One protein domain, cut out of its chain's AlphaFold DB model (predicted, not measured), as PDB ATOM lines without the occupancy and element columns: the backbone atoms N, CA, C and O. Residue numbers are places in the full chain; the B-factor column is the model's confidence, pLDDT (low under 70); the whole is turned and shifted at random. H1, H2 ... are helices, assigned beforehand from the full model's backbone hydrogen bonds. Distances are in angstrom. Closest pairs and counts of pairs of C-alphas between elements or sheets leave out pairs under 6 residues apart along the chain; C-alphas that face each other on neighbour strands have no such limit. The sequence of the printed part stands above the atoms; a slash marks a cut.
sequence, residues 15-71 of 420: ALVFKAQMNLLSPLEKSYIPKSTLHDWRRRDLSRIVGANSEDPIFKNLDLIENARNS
ATOM      1  N   ALA A  15      38.277 -38.379  46.682       73.62
ATOM      2  CA  ALA A  15      37.913 -39.131  45.474       73.62
ATOM      3  C   ALA A  15      39.027 -40.061  44.941       73.62
ATOM      4  O   ALA A  15      38.723 -41.111  44.379       73.62
ATOM      5  N   LEU A  16      40.311 -39.715  45.113       79.62
ATOM      6  CA  LEU A  16      41.430 -40.562  44.680       79.62
ATOM      7  C   LEU A  16      41.586 -41.811  45.555       79.62
ATOM      8  O   LEU A  16      41.973 -42.857  45.041       79.62
ATOM      9  N   VAL A  17      41.230 -41.724  46.840       80.50
ATOM     10  CA  VAL A  17      41.210 -42.870  47.763       80.50
ATOM     11  C   VAL A  17      40.148 -43.873  47.310       80.50
ATOM     12  O   VAL A  17      40.454 -45.051  47.128       80.50
ATOM     13  N   PHE A  18      38.937 -43.394  47.006       73.94
ATOM     14  CA  PHE A  18      37.856 -44.234  46.476       73.94
ATOM     15  C   PHE A  18      38.218 -44.860  45.121       73.94
ATOM     16  O   PHE A  18      38.085 -46.069  44.934       73.94
ATOM     17  N   LYS A  19      38.771 -44.073  44.184       75.75
ATOM     18  CA  LYS A  19      39.264 -44.601  42.900       75.75
ATOM     19  C   LYS A  19      40.376 -45.640  43.078       75.75
ATOM     20  O   LYS A  19      40.493 -46.536  42.244       75.75
ATOM     21  N   ALA A  20      41.215 -45.517  44.108       80.75
ATOM     22  CA  ALA A  20      42.299 -46.461  44.366       80.75
ATOM     23  C   ALA A  20      41.782 -47.830  44.821       80.75
ATOM     24  O   ALA A  20      42.311 -48.841  44.353       80.75
ATOM     25  N   GLN A  21      40.753 -47.856  45.676       75.19
ATOM     26  CA  GLN A  21      40.102 -49.095  46.118       75.19
ATOM     27  C   GLN A  21      39.352 -49.787  44.983       75.19
ATOM     28  O   GLN A  21      39.555 -50.974  44.758       75.19
ATOM     29  N   MET A  22      38.606 -49.020  44.185       69.06
ATOM     30  CA  MET A  22      37.834 -49.542  43.048       69.06
ATOM     31  C   MET A  22      38.681 -49.757  41.775       69.06
ATOM     32  O   MET A  22      38.161 -49.994  40.689       69.06
ATOM     33  N   ASN A  23      40.012 -49.618  41.851       72.44
ATOM     34  CA  ASN A  23      40.922 -49.749  40.700       72.44
ATOM     35  C   ASN A  23      40.567 -48.843  39.482       72.44
ATOM     36  O   ASN A  23      40.842 -49.168  38.316       72.44
ATOM     37  N   LEU A  24      40.004 -47.661  39.745       73.44
ATOM     38  CA  LEU A  24      39.564 -46.670  38.751       73.44
ATOM     39  C   LEU A  24      40.569 -45.527  38.512       73.44
ATOM     40  O   LEU A  24      40.286 -44.627  37.723       73.44
ATOM     41  N   LEU A  25      41.737 -45.537  39.163       78.44
ATOM     42  CA  LEU A  25      42.775 -44.526  38.927       78.44
ATOM     43  C   LEU A  25      43.306 -44.588  37.483       78.44
ATOM     44  O   LEU A  25      43.744 -45.648  37.014       78.44
ATOM     45  N   SER A  26      43.321 -43.439  36.806       76.94
ATOM     46  CA  SER A  26      43.935 -43.266  35.487       76.94
ATOM     47  C   SER A  26      45.465 -43.423  35.546       76.94
ATOM     48  O   SER A  26      46.063 -43.268  36.616       76.94
ATOM     49  N   PRO A  27      46.141 -43.709  34.416       80.06
ATOM     50  CA  PRO A  27      47.604 -43.806  34.376       80.06
ATOM     51  C   PRO A  27      48.305 -42.533  34.870       80.06
ATOM     52  O   PRO A  27      49.325 -42.616  35.546       80.06
ATOM     53  N   LEU A  28      47.708 -41.376  34.574       81.12
ATOM     54  CA  LEU A  28      48.206 -40.054  34.943       81.12
ATOM     55  C   LEU A  28      48.005 -39.788  36.444       81.12
ATOM     56  O   LEU A  28      48.909 -39.314  37.110       81.12
ATOM     57  N   GLU A  29      46.870 -40.181  37.031       81.75
ATOM     58  CA  GLU A  29      46.686 -40.099  38.491       81.75
ATOM     59  C   GLU A  29      47.661 -41.028  39.234       81.75
ATOM     60  O   GLU A  29      48.230 -40.638  40.251       81.75
ATOM     61  N   LYS A  30      47.914 -42.235  38.708       82.88
ATOM     62  CA  LYS A  30      48.857 -43.194  39.310       82.88
ATOM     63  C   LYS A  30      50.306 -42.699  39.321       82.88
ATOM     64  O   LYS A  30      51.048 -43.122  40.201       82.88
ATOM     65  N   SER A  31      50.723 -41.839  38.386       82.50
ATOM     66  CA  SER A  31      52.116 -41.372  38.317       82.50
ATOM     67  C   SER A  31      52.472 -40.347  39.398       82.50
ATOM     68  O   SER A  31      53.634 -40.272  39.785       82.50
ATOM     69  N   TYR A  32      51.494 -39.601  39.930       83.12
ATOM     70  CA  TYR A  32      51.715 -38.605  40.994       83.12
ATOM     71  C   TYR A  32      51.401 -39.122  42.411       83.12
ATOM     72  O   TYR A  32      51.574 -38.392  43.392       83.12
ATOM     73  N   ILE A  33      50.933 -40.370  42.545       84.31
ATOM     74  CA  ILE A  33      50.629 -40.998  43.838       84.31
ATOM     75  C   ILE A  33      51.759 -41.978  44.197       84.31
ATOM     76  O   ILE A  33      51.969 -42.962  43.483       84.31
ATOM     77  N   PRO A  34      52.475 -41.771  45.318       87.50
ATOM     78  CA  PRO A  34      53.477 -42.715  45.793       87.50
ATOM     79  C   PRO A  34      52.898 -44.118  46.005       87.50
ATOM     80  O   PRO A  34      51.782 -44.283  46.502       87.50
ATOM     81  N   LYS A  35      53.685 -45.153  45.690       83.31
ATOM     82  CA  LYS A  35      53.256 -46.560  45.815       83.31
ATOM     83  C   LYS A  35      52.800 -46.924  47.234       83.31
ATOM     84  O   LYS A  35      51.839 -47.672  47.378       83.31
ATOM     85  N   SER A  36      53.457 -46.380  48.261       81.94
ATOM     86  CA  SER A  36      53.089 -46.581  49.669       81.94
ATOM     87  C   SER A  36      51.723 -45.979  50.000       81.94
ATOM     88  O   SER A  36      50.894 -46.636  50.618       81.94
ATOM     89  N   THR A  37      51.452 -44.767  49.516       84.44
ATOM     90  CA  THR A  37      50.159 -44.089  49.663       84.44
ATOM     91  C   THR A  37      49.039 -44.847  48.948       84.44
ATOM     92  O   THR A  37      47.961 -45.028  49.500       84.44
ATOM     93  N   LEU A  38      49.303 -45.352  47.741       83.38
ATOM     94  CA  LEU A  38      48.334 -46.138  46.974       83.38
ATOM     95  C   LEU A  38      48.032 -47.499  47.625       83.38
ATOM     96  O   LEU A  38      46.901 -47.981  47.551       83.38
ATOM     97  N   HIS A  39      49.032 -48.120  48.257       85.00
ATOM     98  CA  HIS A  39      48.867 -49.357  49.025       85.00
ATOM     99  C   HIS A  39      48.016 -49.140  50.279       85.00
ATOM    100  O   HIS A  39      47.066 -49.894  50.489       85.00
ATOM    101  N   ASP A  40      48.290 -48.071  51.032       85.50
ATOM    102  CA  ASP A  40      47.487 -47.669  52.191       85.50
ATOM    103  C   ASP A  40      46.027 -47.417  51.793       85.50
ATOM    104  O   ASP A  40      45.109 -48.003  52.364       85.50
ATOM    105  N   TRP A  41      45.792 -46.630  50.740       86.50
ATOM    106  CA  TRP A  41      44.435 -46.317  50.286       86.50
ATOM    107  C   TRP A  41      43.642 -47.552  49.880       86.50
ATOM    108  O   TRP A  41      42.461 -47.640  50.202       86.50
ATOM    109  N   ARG A  42      44.283 -48.532  49.234       81.12
ATOM    110  CA  ARG A  42      43.644 -49.801  48.854       81.12
ATOM    111  C   ARG A  42      43.143 -50.623  50.042       81.12
ATOM    112  O   ARG A  42      42.278 -51.465  49.846       81.12
ATOM    113  N   ARG A  43      43.696 -50.409  51.238       80.56
ATOM    114  CA  ARG A  43      43.384 -51.172  52.460       80.56
ATOM    115  C   ARG A  43      42.698 -50.336  53.541       80.56
ATOM    116  O   ARG A  43      42.410 -50.850  54.616       80.56
ATOM    117  N   ARG A  44      42.472 -49.049  53.276       79.56
ATOM    118  CA  ARG A  44      41.917 -48.096  54.236       79.56
ATOM    119  C   ARG A  44      40.448 -48.405  54.539       79.56
ATOM    120  O   ARG A  44      39.645 -48.562  53.627       79.56
ATOM    121  N   ASP A  45      40.086 -48.424  55.815       76.25
ATOM    122  CA  ASP A  45      38.690 -48.545  56.236       76.25
ATOM    123  C   ASP A  45      37.924 -47.248  55.917       76.25
ATOM    124  O   ASP A  45      38.212 -46.185  56.474       76.25
ATOM    125  N   LEU A  46      36.977 -47.331  54.979       69.69
ATOM    126  CA  LEU A  46      36.189 -46.186  54.515       69.69
ATOM    127  C   LEU A  46      34.983 -45.878  55.412       69.69
ATOM    128  O   LEU A  46      34.419 -44.794  55.284       69.69
ATOM    129  N   SER A  47      34.611 -46.773  56.338       64.94
ATOM    130  CA  SER A  47      33.460 -46.580  57.242       64.94
ATOM    131  C   SER A  47      33.625 -45.379  58.181       64.94
ATOM    132  O   SER A  47      32.654 -44.836  58.700       64.94
ATOM    133  N   ARG A  48      34.871 -44.927  58.366       65.81
ATOM    134  CA  ARG A  48      35.247 -43.789  59.212       65.81
ATOM    135  C   ARG A  48      35.255 -42.448  58.466       65.81
ATOM    136  O   ARG A  48      35.560 -41.423  59.073       65.81
ATOM    137  N   ILE A  49      34.973 -42.436  57.158       69.00
ATOM    138  CA  ILE A  49      34.986 -41.219  56.335       69.00
ATOM    139  C   ILE A  49      33.593 -40.583  56.336       69.00
ATOM    140  O   ILE A  49      32.648 -41.100  55.742       69.00
ATOM    141  N   VAL A  50      33.479 -39.414  56.963       59.59
ATOM    142  CA  VAL A  50      32.249 -38.609  56.980       59.59
ATOM    143  C   VAL A  50      31.904 -38.150  55.555       59.59
ATOM    144  O   VAL A  50      32.736 -37.539  54.884       59.59
ATOM    145  N   GLY A  51      30.685 -38.450  55.091       60.84
ATOM    146  CA  GLY A  51      30.197 -38.121  53.741       60.84
ATOM    147  C   GLY A  51      30.241 -39.275  52.730       60.84
ATOM    148  O   GLY A  51      29.755 -39.115  51.615       60.84
ATOM    149  N   ALA A  52      30.769 -40.443  53.106       58.44
ATOM    150  CA  ALA A  52      30.754 -41.658  52.290       58.44
ATOM    151  C   ALA A  52      29.416 -42.416  52.422       58.44
ATOM    152  O   ALA A  52      29.372 -43.532  52.934       58.44
ATOM    153  N   ASN A  53      28.308 -41.806  51.996       58.38
ATOM    154  CA  ASN A  53      27.003 -42.471  52.015       58.38
ATOM    155  C   ASN A  53      26.762 -43.206  50.688       58.38
ATOM    156  O   ASN A  53      27.054 -42.679  49.616       58.38
ATOM    157  N   SER A  54      26.167 -44.400  50.743       55.38
ATOM    158  CA  SER A  54      25.789 -45.205  49.565       55.38
ATOM    159  C   SER A  54      24.788 -44.512  48.626       55.38
ATOM    160  O   SER A  54      24.609 -44.934  47.484       55.38
ATOM    161  N   GLU A  55      24.154 -43.430  49.082       54.34
ATOM    162  CA  GLU A  55      23.224 -42.608  48.304       54.34
ATOM    163  C   GLU A  55      23.880 -41.434  47.561       54.34
ATOM    164  O   GLU A  55      23.198 -40.743  46.799       54.34
ATOM    165  N   ASP A  56      25.184 -41.198  47.741       58.91
ATOM    166  CA  ASP A  56      25.882 -40.131  47.026       58.91
ATOM    167  C   ASP A  56      25.807 -40.398  45.498       58.91
ATOM    168  O   ASP A  56      26.137 -41.496  45.028       58.91
ATOM    169  N   PRO A  57      25.338 -39.424  44.686       57.50
ATOM    170  CA  PRO A  57      25.153 -39.585  43.242       57.50
ATOM    171  C   PRO A  57      26.432 -39.963  42.480       57.50
ATOM    172  O   PRO A  57      26.330 -40.507  41.376       57.50
ATOM    173  N   ILE A  58      27.617 -39.718  43.052       56.41
ATOM    174  CA  ILE A  58      28.903 -40.187  42.513       56.41
ATOM    175  C   ILE A  58      29.019 -41.716  42.626       56.41
ATOM    176  O   ILE A  58      29.585 -42.343  41.731       56.41
ATOM    177  N   PHE A  59      28.453 -42.315  43.677       54.41
ATOM    178  CA  PHE A  59      28.578 -43.735  44.020       54.41
ATOM    179  C   PHE A  59      27.407 -44.594  43.537       54.41
ATOM    180  O   PHE A  59      27.609 -45.760  43.208       54.41
ATOM    181  N   LYS A  60      26.215 -44.002  43.380       56.31
ATOM    182  CA  LYS A  60      24.969 -44.691  42.985       56.31
ATOM    183  C   LYS A  60      25.056 -45.519  41.689       56.31
ATOM    184  O   LYS A  60      24.231 -46.396  41.468       56.31
ATOM    185  N   ASN A  61      26.035 -45.245  40.822       57.84
ATOM    186  CA  ASN A  61      26.230 -45.954  39.551       57.84
ATOM    187  C   ASN A  61      27.618 -46.608  39.401       57.84
ATOM    188  O   ASN A  61      27.937 -47.073  38.306       57.84
ATOM    189  N   LEU A  62      28.461 -46.631  40.442       61.12
ATOM    190  CA  LEU A  62      29.830 -47.158  40.327       61.12
ATOM    191  C   LEU A  62      29.853 -48.662  40.062       61.12
ATOM    192  O   LEU A  62      30.557 -49.082  39.148       61.12
ATOM    193  N   ASP A  63      29.011 -49.435  40.748       61.41
ATOM    194  CA  ASP A  63      28.897 -50.881  40.524       61.41
ATOM    195  C   ASP A  63      28.456 -51.194  39.090       61.41
ATOM    196  O   ASP A  63      28.958 -52.116  38.454       61.41
ATOM    197  N   LEU A  64      27.550 -50.389  38.521       63.50
ATOM    198  CA  LEU A  64      27.135 -50.526  37.122       63.50
ATOM    199  C   LEU A  64      28.286 -50.229  36.154       63.50
ATOM    200  O   LEU A  64      28.445 -50.932  35.156       63.50
ATOM    201  N   ILE A  65      29.094 -49.204  36.439       65.50
ATOM    202  CA  ILE A  65      30.259 -48.833  35.624       65.50
ATOM    203  C   ILE A  65      31.345 -49.910  35.716       65.50
ATOM    204  O   ILE A  65      31.943 -50.266  34.699       65.50
ATOM    205  N   GLU A  66      31.588 -50.449  36.907       64.69
ATOM    206  CA  GLU A  66      32.553 -51.519  37.138       64.69
ATOM    207  C   GLU A  66      32.105 -52.829  36.481       64.69
ATOM    208  O   GLU A  66      32.874 -53.428  35.730       64.69
ATOM    209  N   ASN A  67      30.837 -53.215  36.632       67.00
ATOM    210  CA  ASN A  67      30.262 -54.385  35.963       67.00
ATOM    211  C   ASN A  67      30.287 -54.248  34.433       67.00
ATOM    212  O   ASN A  67      30.633 -55.195  33.724       67.00
ATOM    213  N   ALA A  68      29.999 -53.056  33.903       66.50
ATOM    214  CA  ALA A  68      30.126 -52.761  32.476       66.50
ATOM    215  C   ALA A  68      31.586 -52.811  31.985       66.50
ATOM    216  O   ALA A  68      31.851 -53.235  30.858       66.50
ATOM    217  N   ARG A  69      32.550 -52.395  32.820       67.19
ATOM    218  CA  ARG A  69      33.987 -52.434  32.509       67.19
ATOM    219  C   ARG A  69      34.563 -53.849  32.604       67.19
ATOM    220  O   ARG A  69      35.414 -54.197  31.795       67.19
ATOM    221  N   ASN A  70      34.108 -54.658  33.553       71.00
ATOM    222  CA  ASN A  70      34.627 -56.005  33.781       71.00
ATOM    223  C   ASN A  70      33.955 -57.048  32.872       71.00
ATOM    224  O   ASN A  70      34.549 -58.079  32.557       71.00
ATOM    225  N   SER A  71      32.748 -56.767  32.368       79.94
ATOM    226  CA  SER A  71      32.065 -57.630  31.404       79.94
ATOM    227  C   SER A  71      32.610 -57.440  29.985       79.94
ATOM    228  O   SER A  71      32.214 -56.538  29.240       79.94
TER     229      SER A  71
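This is residues 15 to 71 of the 420 residues of the protein "Integrase core domain protein" of Leptospira noguchii serovar Autumnalis str. ZUN142 (UniProt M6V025). Three short helices form a small cluster, H1 set crosswise to H3 with H2 nearby; from H3 a wide loop, residues 44 to 61, swings round to H4, which lies apart from the cluster. The printed part has 57 residues, with four named helices in the order H1, H2, H3, H4 and no named strand: all helix. It is flat, 30 by 30 by 15 A, and only just compact, close to loose, with a radius of gyration of the C-alphas of 12.2 A.

H1, residues 15 to 21, touches H3, residues 35 to 43, about perpendicular at 78 degrees; their closest C-alphas, Gln 21 and Arg 42, are 4.5 A apart. H2, residues 27 to 31, touches no helix but is near H1. H4, residues 62 to 70, is apart from H1, H2 and H3. In these four helices every O i to N i+4 pair is within hydrogen-bond range.

H1 begins at C-alpha 15 (37.913, -39.131, 45.474). H3 measures 12.8 A from first to last C-alpha, H4 12.0 A, H1 10.2 A and H2 6.5 A. H4 ends at C-alpha 70 (34.627, -56.005, 33.781).

The two farthest C-alphas, Val 50 and Ser 71, are 31.9 A apart. The printed part has no cut; the H3 to H4 link is long. Residue 22 and residues 46 to 69 have pLDDT under 70.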